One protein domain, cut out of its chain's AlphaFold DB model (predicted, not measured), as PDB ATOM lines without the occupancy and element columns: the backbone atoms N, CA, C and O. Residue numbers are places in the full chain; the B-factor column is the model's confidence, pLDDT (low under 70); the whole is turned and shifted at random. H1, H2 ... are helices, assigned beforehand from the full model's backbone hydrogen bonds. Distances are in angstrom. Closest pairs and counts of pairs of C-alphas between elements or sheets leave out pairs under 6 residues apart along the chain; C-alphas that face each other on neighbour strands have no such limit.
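What this domain is: This is residues 58 to 135 of the 202 residues of an uncharacterized protein of Xylanimonas cellulosilytica (strain DSM 15894 / CECT 5975 / LMG 20990 / XIL07) (UniProt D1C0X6). A helical hairpin, H2 and H3, has H4 set steeply to H2: the first part of H4 packs on H2, and from there the two helices spread as a V. Short H1 packs on the first part of H4. The 78 printed residues, with four named helices in the order H1 to H4 and no named strand, are all helix in class and compact, with a radius of gyration of the C-alphas of 13.0 A and spans of 39 by 30 by 17 A.

Where its parts are: H1, residues 58 to 62, begins at C-alpha 58 (24.799, -35.990, -30.356) and measures 5.9 A. H2, residues 66 to 84, measures 27.1 A; H3, residues 88 to 98, 15.4 A. H4, residues 111 to 126, measures 21.9 A and ends at C-alpha 126 (4.512, -43.904, -23.774).

How they stand to each other: H1 touches H4 at residues 112 to 117 of H4 alone; the closest C-alphas, Phe 62 and Gly 116, are 4.6 A apart. H2, with residues 75 to 83 alone, touches H3 in a hairpin, opposite ways at a shallow tilt of 17 degrees; the closest C-alphas, Thr 79 and Ala 91, are 4.9 A apart. H2, with residues 68 to 76 alone, touches residues 113 to 118 of H4, the same way at a steep tilt of 66 degrees; the closest C-alphas, Thr 72 and Thr 114, are 5.5 A apart. H1 and H3 are apart. In H1, H2, H3 and H4 every O i to N i+4 pair is within hydrogen-bond range.

The domain as a whole: The C-alphas farthest apart, Thr 104 and Ala 135, are 39.0 A apart. The printed part has no cut; the link from H3 to H4, residues 99 to 110, is long. Residues 125 to 135 of the model have pLDDT under 70.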
ATOM      1  N   ASN A  58      26.156 -35.498 -30.144       80.69
ATOM      2  CA  ASN A  58      24.799 -35.990 -30.356       80.69
ATOM      3  C   ASN A  58      23.838 -35.369 -29.337       80.69
ATOM      4  O   ASN A  58      22.768 -34.903 -29.715       80.69
ATOM      5  N   LEU A  59      24.222 -35.294 -28.061       84.19
ATOM      6  CA  LEU A  59      23.402 -34.622 -27.053       84.19
ATOM      7  C   LEU A  59      23.162 -33.149 -27.400       84.19
ATOM      8  O   LEU A  59      22.013 -32.722 -27.359       84.19
ATOM      9  N   GLU A  60      24.193 -32.403 -27.795       84.69
ATOM     10  CA  GLU A  60      24.073 -30.992 -28.197       84.69
ATOM     11  C   GLU A  60      23.166 -30.819 -29.429       84.69
ATOM     12  O   GLU A  60      22.316 -29.935 -29.466       84.69
ATOM     13  N   THR A  61      23.286 -31.715 -30.409       83.06
ATOM     14  CA  THR A  61      22.547 -31.655 -31.681       83.06
ATOM     15  C   THR A  61      21.069 -32.038 -31.525       83.06
ATOM     16  O   THR A  61      20.197 -31.433 -32.151       83.06
ATOM     17  N   PHE A  62      20.761 -33.027 -30.680       85.25
ATOM     18  CA  PHE A  62      19.398 -33.533 -30.479       85.25
ATOM     19  C   PHE A  62      18.680 -32.916 -29.267       85.25
ATOM     20  O   PHE A  62      17.484 -33.141 -29.094       85.25
ATOM     21  N   THR A  63      19.362 -32.125 -28.434       89.06
ATOM     22  CA  THR A  63      18.765 -31.514 -27.233       89.06
ATOM     23  C   THR A  63      18.770 -29.992 -27.353       89.06
ATOM     24  O   THR A  63      19.627 -29.334 -26.761       89.06
ATOM     25  N   PRO A  64      17.820 -29.399 -28.102       88.69
ATOM     26  CA  PRO A  64      17.775 -27.957 -28.257       88.69
ATOM     27  C   PRO A  64      17.511 -27.278 -26.907       88.69
ATOM     28  O   PRO A  64      16.749 -27.766 -26.061       88.69
ATOM     29  N   VAL A  65      18.131 -26.116 -26.718       90.56
ATOM     30  CA  VAL A  65      18.009 -25.256 -25.532       90.56
ATOM     31  C   VAL A  65      17.673 -23.826 -25.961       90.56
ATOM     32  O   VAL A  65      17.830 -23.485 -27.130       90.56
ATOM     33  N   GLY A  66      17.200 -22.993 -25.029       91.81
ATOM     34  CA  GLY A  66      16.878 -21.585 -25.306       91.81
ATOM     35  C   GLY A  66      15.885 -21.407 -26.460       91.81
ATOM     36  O   GLY A  66      14.925 -22.169 -26.575       91.81
ATOM     37  N   ASP A  67      16.149 -20.432 -27.328       91.94
ATOM     38  CA  ASP A  67      15.256 -20.045 -28.428       91.94
ATOM     39  C   ASP A  67      15.015 -21.183 -29.435       91.94
ATOM     40  O   ASP A  67      13.872 -21.410 -29.838       91.94
ATOM     41  N   ALA A  68      16.042 -21.977 -29.776       88.38
ATOM     42  CA  ALA A  68      15.868 -23.169 -30.613       88.38
ATOM     43  C   ALA A  68      14.872 -24.164 -30.006       88.38
ATOM     44  O   ALA A  68      14.076 -24.761 -30.731       88.38
ATOM     45  N   ARG A  69      14.875 -24.338 -28.676       90.56
ATOM     46  CA  ARG A  69      13.919 -25.230 -28.003       90.56
ATOM     47  C   ARG A  69      12.493 -24.718 -28.152       90.56
ATOM     48  O   ARG A  69      11.598 -25.506 -28.458       90.56
ATOM     49  N   ASP A  70      12.288 -23.425 -27.944       91.50
ATOM     50  CA  ASP A  70      10.967 -22.807 -28.041       91.50
ATOM     51  C   ASP A  70      10.435 -22.866 -29.479       91.50
ATOM     52  O   ASP A  70       9.284 -23.265 -29.695       91.50
ATOM     53  N   ALA A  71      11.291 -22.592 -30.469       89.00
ATOM     54  CA  ALA A  71      10.976 -22.754 -31.885       89.00
ATOM     55  C   ALA A  71      10.620 -24.211 -32.233       89.00
ATOM     56  O   ALA A  71       9.594 -24.471 -32.867       89.00
ATOM     57  N   THR A  72      11.417 -25.180 -31.765       87.56
ATOM     58  CA  THR A  72      11.151 -26.612 -31.960       87.56
ATOM     59  C   THR A  72       9.801 -27.024 -31.373       87.56
ATOM     60  O   THR A  72       9.022 -27.705 -32.042       87.56
ATOM     61  N   ILE A  73       9.487 -26.610 -30.143       88.62
ATOM     62  CA  ILE A  73       8.211 -26.948 -29.495       88.62
ATOM     63  C   ILE A  73       7.033 -26.336 -30.257       88.62
ATOM     64  O   ILE A  73       6.002 -26.996 -30.415       88.62
ATOM     65  N   LEU A  74       7.164 -25.092 -30.725       89.88
ATOM     66  CA  LEU A  74       6.123 -24.419 -31.498       89.88
ATOM     67  C   LEU A  74       5.808 -25.179 -32.791       89.88
ATOM     68  O   LEU A  74       4.643 -25.498 -33.036       89.88
ATOM     69  N   ILE A  75       6.839 -25.517 -33.568       87.94
ATOM     70  CA  ILE A  75       6.681 -26.240 -34.834       87.94
ATOM     71  C   ILE A  75       6.076 -27.621 -34.585       87.94
ATOM     72  O   ILE A  75       5.062 -27.953 -35.192       87.94
ATOM     73  N   LEU A  76       6.586 -28.384 -33.611       85.38
ATOM     74  CA  LEU A  76       6.016 -29.693 -33.274       85.38
ATOM     75  C   LEU A  76       4.536 -29.599 -32.875       85.38
ATOM     76  O   LEU A  76       3.739 -30.442 -33.284       85.38
ATOM     77  N   ARG A  77       4.127 -28.569 -32.123       86.75
ATOM     78  CA  ARG A  77       2.709 -28.345 -31.785       86.75
ATOM     79  C   ARG A  77       1.860 -28.054 -33.019       86.75
ATOM     80  O   ARG A  77       0.752 -28.581 -33.122       86.75
ATOM     81  N   MET A  78       2.355 -27.231 -33.942       86.44
ATOM     82  CA  MET A  78       1.662 -26.922 -35.197       86.44
ATOM     83  C   MET A  78       1.512 -28.170 -36.069       86.44
ATOM     84  O   MET A  78       0.392 -28.497 -36.468       86.44
ATOM     85  N   THR A  79       2.607 -28.900 -36.289       82.31
ATOM     86  CA  THR A  79       2.642 -30.131 -37.088       82.31
ATOM     87  C   THR A  79       1.729 -31.198 -36.493       82.31
ATOM     88  O   THR A  79       0.856 -31.708 -37.190       82.31
ATOM     89  N   VAL A  80       1.837 -31.488 -35.190       81.12
ATOM     90  CA  VAL A  80       0.938 -32.442 -34.515       81.12
ATOM     91  C   VAL A  80      -0.519 -31.987 -34.618       81.12
ATOM     92  O   VAL A  80      -1.400 -32.808 -34.853       81.12
ATOM     93  N   GLY A  81      -0.794 -30.685 -34.510       77.44
ATOM     94  CA  GLY A  81      -2.135 -30.136 -34.693       77.44
ATOM     95  C   GLY A  81      -2.710 -30.351 -36.098       77.44
ATOM     96  O   GLY A  81      -3.908 -30.595 -36.226       77.44
ATOM     97  N   LEU A  82      -1.882 -30.270 -37.145       78.62
ATOM     98  CA  LEU A  82      -2.277 -30.573 -38.527       78.62
ATOM     99  C   LEU A  82      -2.521 -32.072 -38.723       78.62
ATOM    100  O   LEU A  82      -3.581 -32.448 -39.224       78.62
ATOM    101  N   LEU A  83      -1.615 -32.917 -38.222       75.44
ATOM    102  CA  LEU A  83      -1.766 -34.375 -38.249       75.44
ATOM    103  C   LEU A  83      -3.053 -34.826 -37.542       75.44
ATOM    104  O   LEU A  83      -3.791 -35.654 -38.066       75.44
ATOM    105  N   LEU A  84      -3.382 -34.234 -36.388       76.12
ATOM    106  CA  LEU A  84      -4.620 -34.531 -35.657       76.12
ATOM    107  C   LEU A  84      -5.895 -34.173 -36.435       76.12
ATOM    108  O   LEU A  84      -6.944 -34.759 -36.178       76.12
ATOM    109  N   ARG A  85      -5.825 -33.217 -37.367       83.06
ATOM    110  CA  ARG A  85      -6.947 -32.830 -38.237       83.06
ATOM    111  C   ARG A  85      -7.006 -33.637 -39.539       83.06
ATOM    112  O   ARG A  85      -7.902 -33.389 -40.338       83.06
ATOM    113  N   GLY A  86      -6.082 -34.578 -39.742       73.75
ATOM    114  CA  GLY A  86      -5.955 -35.343 -40.983       73.75
ATOM    115  C   GLY A  86      -5.327 -34.557 -42.134       73.75
ATOM    116  O   GLY A  86      -5.414 -34.988 -43.274       73.75
ATOM    117  N   ASP A  87      -4.702 -33.405 -41.864       82.56
ATOM    118  CA  ASP A  87      -4.062 -32.575 -42.892       82.56
ATOM    119  C   ASP A  87      -2.574 -32.938 -43.015       82.56
ATOM    120  O   ASP A  87      -1.675 -32.168 -42.662       82.56
ATOM    121  N   VAL A  88      -2.317 -34.186 -43.415       76.50
ATOM    122  CA  VAL A  88      -0.981 -34.796 -43.362       76.50
ATOM    123  C   VAL A  88      -0.026 -34.180 -44.378       76.50
ATOM    124  O   VAL A  88       1.110 -33.863 -44.027       76.50
ATOM    125  N   LEU A  89      -0.487 -33.930 -45.606       79.06
ATOM    126  CA  LEU A  89       0.327 -33.276 -46.636       79.06
ATOM    127  C   LEU A  89       0.794 -31.892 -46.184       79.06
ATOM    128  O   LEU A  89       1.981 -31.577 -46.273       79.06
ATOM    129  N   ARG A  90      -0.113 -31.084 -45.627       80.31
ATOM    130  CA  ARG A  90       0.247 -29.765 -45.111       80.31
ATOM    131  C   ARG A  90       1.185 -29.852 -43.914       80.31
ATOM    132  O   ARG A  90       2.095 -29.041 -43.813       80.31
ATOM    133  N   ALA A  91       0.997 -30.829 -43.026       78.19
ATOM    134  CA  ALA A  91       1.887 -31.032 -41.886       78.19
ATOM    135  C   ALA A  91       3.347 -31.236 -42.322       78.19
ATOM    136  O   ALA A  91       4.240 -30.653 -41.709       78.19
ATOM    137  N   PHE A  92       3.581 -32.026 -43.376       81.88
ATOM    138  CA  PHE A  92       4.924 -32.258 -43.909       81.88
ATOM    139  C   PHE A  92       5.468 -31.065 -44.692       81.88
ATOM    140  O   PHE A  92       6.618 -30.705 -44.483       81.88
ATOM    141  N   MET A  93       4.646 -30.402 -45.511       82.81
ATOM    142  CA  MET A  93       5.073 -29.188 -46.217       82.81
ATOM    143  C   MET A  93       5.546 -28.092 -45.254       82.81
ATOM    144  O   MET A  93       6.594 -27.494 -45.463       82.81
ATOM    145  N   GLU A  94       4.791 -27.848 -44.183       85.94
ATOM    146  CA  GLU A  94       5.143 -26.839 -43.178       85.94
ATOM    147  C   GLU A  94       6.387 -27.267 -42.383       85.94
ATOM    148  O   GLU A  94       7.202 -26.429 -42.015       85.94
ATOM    149  N   LEU A  95       6.568 -28.568 -42.127       84.88
ATOM    150  CA  LEU A  95       7.780 -29.071 -41.480       84.88
ATOM    151  C   LEU A  95       9.015 -28.851 -42.371       84.88
ATOM    152  O   LEU A  95      10.021 -28.356 -41.873       84.88
ATOM    153  N   ASP A  96       8.917 -29.149 -43.667       87.75
ATOM    154  CA  ASP A  96       9.999 -28.943 -44.639       87.75
ATOM    155  C   ASP A  96      10.352 -27.456 -44.822       87.75
ATOM    156  O   ASP A  96      11.509 -27.120 -45.072       87.75
ATOM    157  N   GLU A  97       9.375 -26.552 -44.695       88.69
ATOM    158  CA  GLU A  97       9.594 -25.103 -44.813       88.69
ATOM    159  C   GLU A  97      10.157 -24.473 -43.527       88.69
ATOM    160  O   GLU A  97      10.983 -23.559 -43.580       88.69
ATOM    161  N   LEU A  98       9.701 -24.929 -42.358       87.12
ATOM    162  CA  LEU A  98       9.987 -24.276 -41.077       87.12
ATOM    163  C   LEU A  98      11.190 -24.867 -40.333       87.12
ATOM    164  O   LEU A  98      11.676 -24.238 -39.390       87.12
ATOM    165  N   VAL A  99      11.650 -26.060 -40.717       88.06
ATOM    166  CA  VAL A  99      12.736 -26.777 -40.044       88.06
ATOM    167  C   VAL A  99      13.986 -26.790 -40.912       88.06
ATOM    168  O   VAL A  99      14.005 -27.350 -42.004       88.06
ATOM    169  N   ASP A 100      15.071 -26.233 -40.385       87.06
ATOM    170  CA  ASP A 100      16.346 -26.232 -41.090       87.06
ATOM    171  C   ASP A 100      17.067 -27.578 -40.911       87.06
ATOM    172  O   ASP A 100      16.931 -28.256 -39.886       87.06
ATOM    173  N   ALA A 101      17.902 -27.963 -41.880       82.88
ATOM    174  CA  ALA A 101      18.771 -29.132 -41.721       82.88
ATOM    175  C   ALA A 101      19.722 -28.951 -40.519       82.88
ATOM    176  O   ALA A 101      19.814 -29.827 -39.660       82.88
ATOM    177  N   GLU A 102      20.352 -27.777 -40.432       78.31
ATOM    178  CA  GLU A 102      21.218 -27.330 -39.340       78.31
ATOM    179  C   GLU A 102      20.997 -25.827 -39.106       78.31
ATOM    180  O   GLU A 102      20.705 -25.091 -40.048       78.31
ATOM    181  N   SER A 103      21.144 -25.361 -37.862       74.56
ATOM    182  CA  SER A 103      21.011 -23.943 -37.493       74.56
ATOM    183  C   SER A 103      22.374 -23.396 -37.083       74.56
ATOM    184  O   SER A 103      23.050 -23.963 -36.229       74.56
ATOM    185  N   THR A 104      22.777 -22.279 -37.686       72.56
ATOM    186  CA  THR A 104      24.086 -21.650 -37.438       72.56
ATOM    187  C   THR A 104      24.109 -20.792 -36.171       72.56
ATOM    188  O   THR A 104      25.175 -20.533 -35.625       72.56
ATOM    189  N   ASP A 105      22.946 -20.335 -35.708       76.38
ATOM    190  CA  ASP A 105      22.784 -19.383 -34.603       76.38
ATOM    191  C   ASP A 105      22.001 -19.955 -33.409       76.38
ATOM    192  O   ASP A 105      21.797 -19.256 -32.419       76.38
ATOM    193  N   SER A 106      21.573 -21.221 -33.483       75.19
ATOM    194  CA  SER A 106      20.747 -21.882 -32.461       75.19
ATOM    195  C   SER A 106      19.439 -21.143 -32.139       75.19
ATOM    196  O   SER A 106      18.911 -21.277 -31.034       75.19
ATOM    197  N   SER A 107      18.897 -20.370 -33.090       82.38
ATOM    198  CA  SER A 107      17.613 -19.668 -32.933       82.38
ATOM    199  C   SER A 107      16.448 -20.379 -33.632       82.38
ATOM    200  O   SER A 107      15.280 -20.125 -33.331       82.38
ATOM    201  N   ARG A 108      16.755 -21.289 -34.564       88.00
ATOM    202  CA  ARG A 108      15.775 -21.992 -35.400       88.00
ATOM    203  C   ARG A 108      15.640 -23.454 -34.999       88.00
ATOM    204  O   ARG A 108      16.576 -24.075 -34.496       88.00
ATOM    205  N   ALA A 109      14.462 -24.016 -35.249       87.38
ATOM    206  CA  ALA A 109      14.264 -25.449 -35.110       87.38
ATOM    207  C   ALA A 109      15.035 -26.191 -36.202       87.38
ATOM    208  O   ALA A 109      14.993 -25.808 -37.371       87.38
ATOM    209  N   THR A 110      15.689 -27.281 -35.818       90.25
ATOM    210  CA  THR A 110      16.422 -28.143 -36.747       90.25
ATOM    211  C   THR A 110      15.788 -29.522 -36.853       90.25
ATOM    212  O   THR A 110      15.020 -29.939 -35.976       90.25
ATOM    213  N   VAL A 111      16.131 -30.267 -37.907       86.31
ATOM    214  CA  VAL A 111      15.701 -31.665 -38.068       86.31
ATOM    215  C   VAL A 111      16.132 -32.491 -36.855       86.31
ATOM    216  O   VAL A 111      15.336 -33.243 -36.292       86.31
ATOM    217  N   ALA A 112      17.367 -32.305 -36.388       83.25
ATOM    218  CA  ALA A 112      17.861 -32.990 -35.199       83.25
ATOM    219  C   ALA A 112      17.120 -32.562 -33.921       83.25
ATOM    220  O   ALA A 112      16.686 -33.417 -33.150       83.25
ATOM    221  N   GLY A 113      16.898 -31.259 -33.721       84.31
ATOM    222  CA  GLY A 113      16.212 -30.746 -32.536       84.31
ATOM    223  C   GLY A 113      14.755 -31.201 -32.450       84.31
ATOM    224  O   GLY A 113      14.308 -31.685 -31.410       84.31
ATOM    225  N   THR A 114      14.019 -31.122 -33.562       85.88
ATOM    226  CA  THR A 114      12.638 -31.627 -33.658       85.88
ATOM    227  C   THR A 114      12.566 -33.137 -33.452       85.88
ATOM    228  O   THR A 114      11.687 -33.600 -32.723       85.88
ATOM    229  N   THR A 115      13.526 -33.898 -33.990       83.25
ATOM    230  CA  THR A 115      13.649 -35.344 -33.744       83.25
ATOM    231  C   THR A 115      13.858 -35.642 -32.262       83.25
ATOM    232  O   THR A 115      13.124 -36.443 -31.686       83.25
ATOM    233  N   GLY A 116      14.828 -34.991 -31.618       82.19
ATOM    234  CA  GLY A 116      15.154 -35.257 -30.220       82.19
ATOM    235  C   GLY A 116      14.031 -34.873 -29.257       82.19
ATOM    236  O   GLY A 116      13.681 -35.666 -28.384       82.19
ATOM    237  N   VAL A 117      13.382 -33.718 -29.458       86.50
ATOM    238  CA  VAL A 117      12.219 -33.312 -28.647       86.50
ATOM    239  C   VAL A 117      11.037 -34.259 -28.855       86.50
ATOM    240  O   VAL A 117      10.392 -34.642 -27.879       86.50
ATOM    241  N   ALA A 118      10.757 -34.676 -30.094       81.25
ATOM    242  CA  ALA A 118       9.686 -35.628 -30.369       81.25
ATOM    243  C   ALA A 118       9.946 -36.986 -29.698       81.25
ATOM    244  O   ALA A 118       9.055 -37.512 -29.034       81.25
ATOM    245  N   LEU A 119      11.161 -37.534 -29.815       79.88
ATOM    246  CA  LEU A 119      11.531 -38.809 -29.193       79.88
ATOM    247  C   LEU A 119      11.500 -38.737 -27.664       79.88
ATOM    248  O   LEU A 119      10.884 -39.594 -27.038       79.88
ATOM    249  N   GLY A 120      12.076 -37.692 -27.063       81.25
ATOM    250  CA  GLY A 120      12.016 -37.496 -25.613       81.25
ATOM    251  C   GLY A 120      10.575 -37.393 -25.114       81.25
ATOM    252  O   GLY A 120      10.216 -37.978 -24.092       81.25
ATOM    253  N   ARG A 121       9.707 -36.726 -25.886       82.12
ATOM    254  CA  ARG A 121       8.288 -36.631 -25.550       82.12
ATOM    255  C   ARG A 121       7.554 -37.963 -25.688       82.12
ATOM    256  O   ARG A 121       6.708 -38.271 -24.853       82.12
ATOM    257  N   LEU A 122       7.865 -38.750 -26.715       72.62
ATOM    258  CA  LEU A 122       7.327 -40.101 -26.871       72.62
ATOM    259  C   LEU A 122       7.760 -41.000 -25.712       72.62
ATOM    260  O   LEU A 122       6.920 -41.712 -25.173       72.62
ATOM    261  N   ASP A 123       9.016 -40.926 -25.278       75.12
ATOM    262  CA  ASP A 123       9.486 -41.671 -24.111       75.12
ATOM    263  C   ASP A 123       8.712 -41.274 -22.850       75.12
ATOM    264  O   ASP A 123       8.243 -42.148 -22.126       75.12
ATOM    265  N   GLU A 124       8.511 -39.983 -22.584       73.06
ATOM    266  CA  GLU A 124       7.726 -39.515 -21.432       73.06
ATOM    267  C   GLU A 124       6.274 -40.015 -21.459       73.06
ATOM    268  O   GLU A 124       5.775 -40.537 -20.457       73.06
ATOM    269  N   VAL A 125       5.609 -39.870 -22.607       68.81
ATOM    270  CA  VAL A 125       4.190 -40.198 -22.788       68.81
ATOM    271  C   VAL A 125       3.970 -41.710 -22.775       68.81
ATOM    272  O   VAL A 125       3.149 -42.204 -22.006       68.81
ATOM    273  N   LEU A 126       4.729 -42.465 -23.572       66.94
ATOM    274  CA  LEU A 126       4.512 -43.904 -23.774       66.94
ATOM    275  C   LEU A 126       5.113 -44.769 -22.659       66.94
ATOM    276  O   LEU A 126       4.677 -45.898 -22.453       66.94
ATOM    277  N   SER A 127       6.096 -44.270 -21.900       68.19
ATOM    278  CA  SER A 127       6.560 -44.976 -20.694       68.19
ATOM    279  C   SER A 127       5.611 -44.816 -19.498       68.19
ATOM    280  O   SER A 127       5.885 -45.364 -18.429       68.19
ATOM    281  N   GLY A 128       4.515 -44.060 -19.653       59.97
ATOM    282  CA  GLY A 128       3.561 -43.763 -18.583       59.97
ATOM    283  C   GLY A 128       4.118 -42.835 -17.498       59.97
ATOM    284  O   GLY A 128       3.513 -42.714 -16.435       59.97
ATOM    285  N   ARG A 129       5.273 -42.193 -17.738       66.94
ATOM    286  CA  ARG A 129       5.833 -41.160 -16.846       66.94
ATOM    287  C   ARG A 129       5.032 -39.865 -16.914       66.94
ATOM    288  O   ARG A 129       5.056 -39.085 -15.966       66.94
ATOM    289  N   ASP A 130       4.306 -39.661 -18.007       63.62
ATOM    290  CA  ASP A 130       3.316 -38.608 -18.135       63.62
ATOM    291  C   ASP A 130       1.905 -39.119 -17.804       63.62
ATOM    292  O   ASP A 130       1.318 -39.910 -18.543       63.62
ATOM    293  N   GLY A 131       1.330 -38.619 -16.708       55.44
ATOM    294  CA  GLY A 131      -0.030 -38.953 -16.269       55.44
ATOM    295  C   GLY A 131      -1.159 -38.419 -17.165       55.44
ATOM    296  O   GLY A 131      -2.324 -38.690 -16.885       55.44
ATOM    297  N   THR A 132      -0.842 -37.652 -18.214       59.47
ATOM    298  CA  THR A 132      -1.798 -37.176 -19.229       59.47
ATOM    299  C   THR A 132      -1.878 -38.088 -20.454       59.47
ATOM    300  O   THR A 132      -2.828 -37.981 -21.232       59.47
ATOM    301  N   ALA A 133      -0.915 -39.002 -20.623       57.06
ATOM    302  CA  ALA A 133      -0.991 -40.034 -21.641       57.06
ATOM    303  C   ALA A 133      -2.164 -40.971 -21.316       57.06
ATOM    304  O   ALA A 133      -2.317 -41.363 -20.155       57.06
ATOM    305  N   PRO A 134      -2.996 -41.369 -22.295       55.03
ATOM    306  CA  PRO A 134      -3.997 -42.408 -22.087       55.03
ATOM    307  C   PRO A 134      -3.308 -43.776 -21.947       55.03
ATOM    308  O   PRO A 134      -3.466 -44.649 -22.795       55.03
ATOM    309  N   ALA A 135      -2.556 -43.968 -20.863       57.12
ATOM    310  CA  ALA A 135      -1.932 -45.227 -20.510       57.12
ATOM    311  C   ALA A 135      -3.043 -46.235 -20.219       57.12
ATOM    312  O   ALA A 135      -3.808 -46.113 -19.257       57.12
TER     313      ALA A 135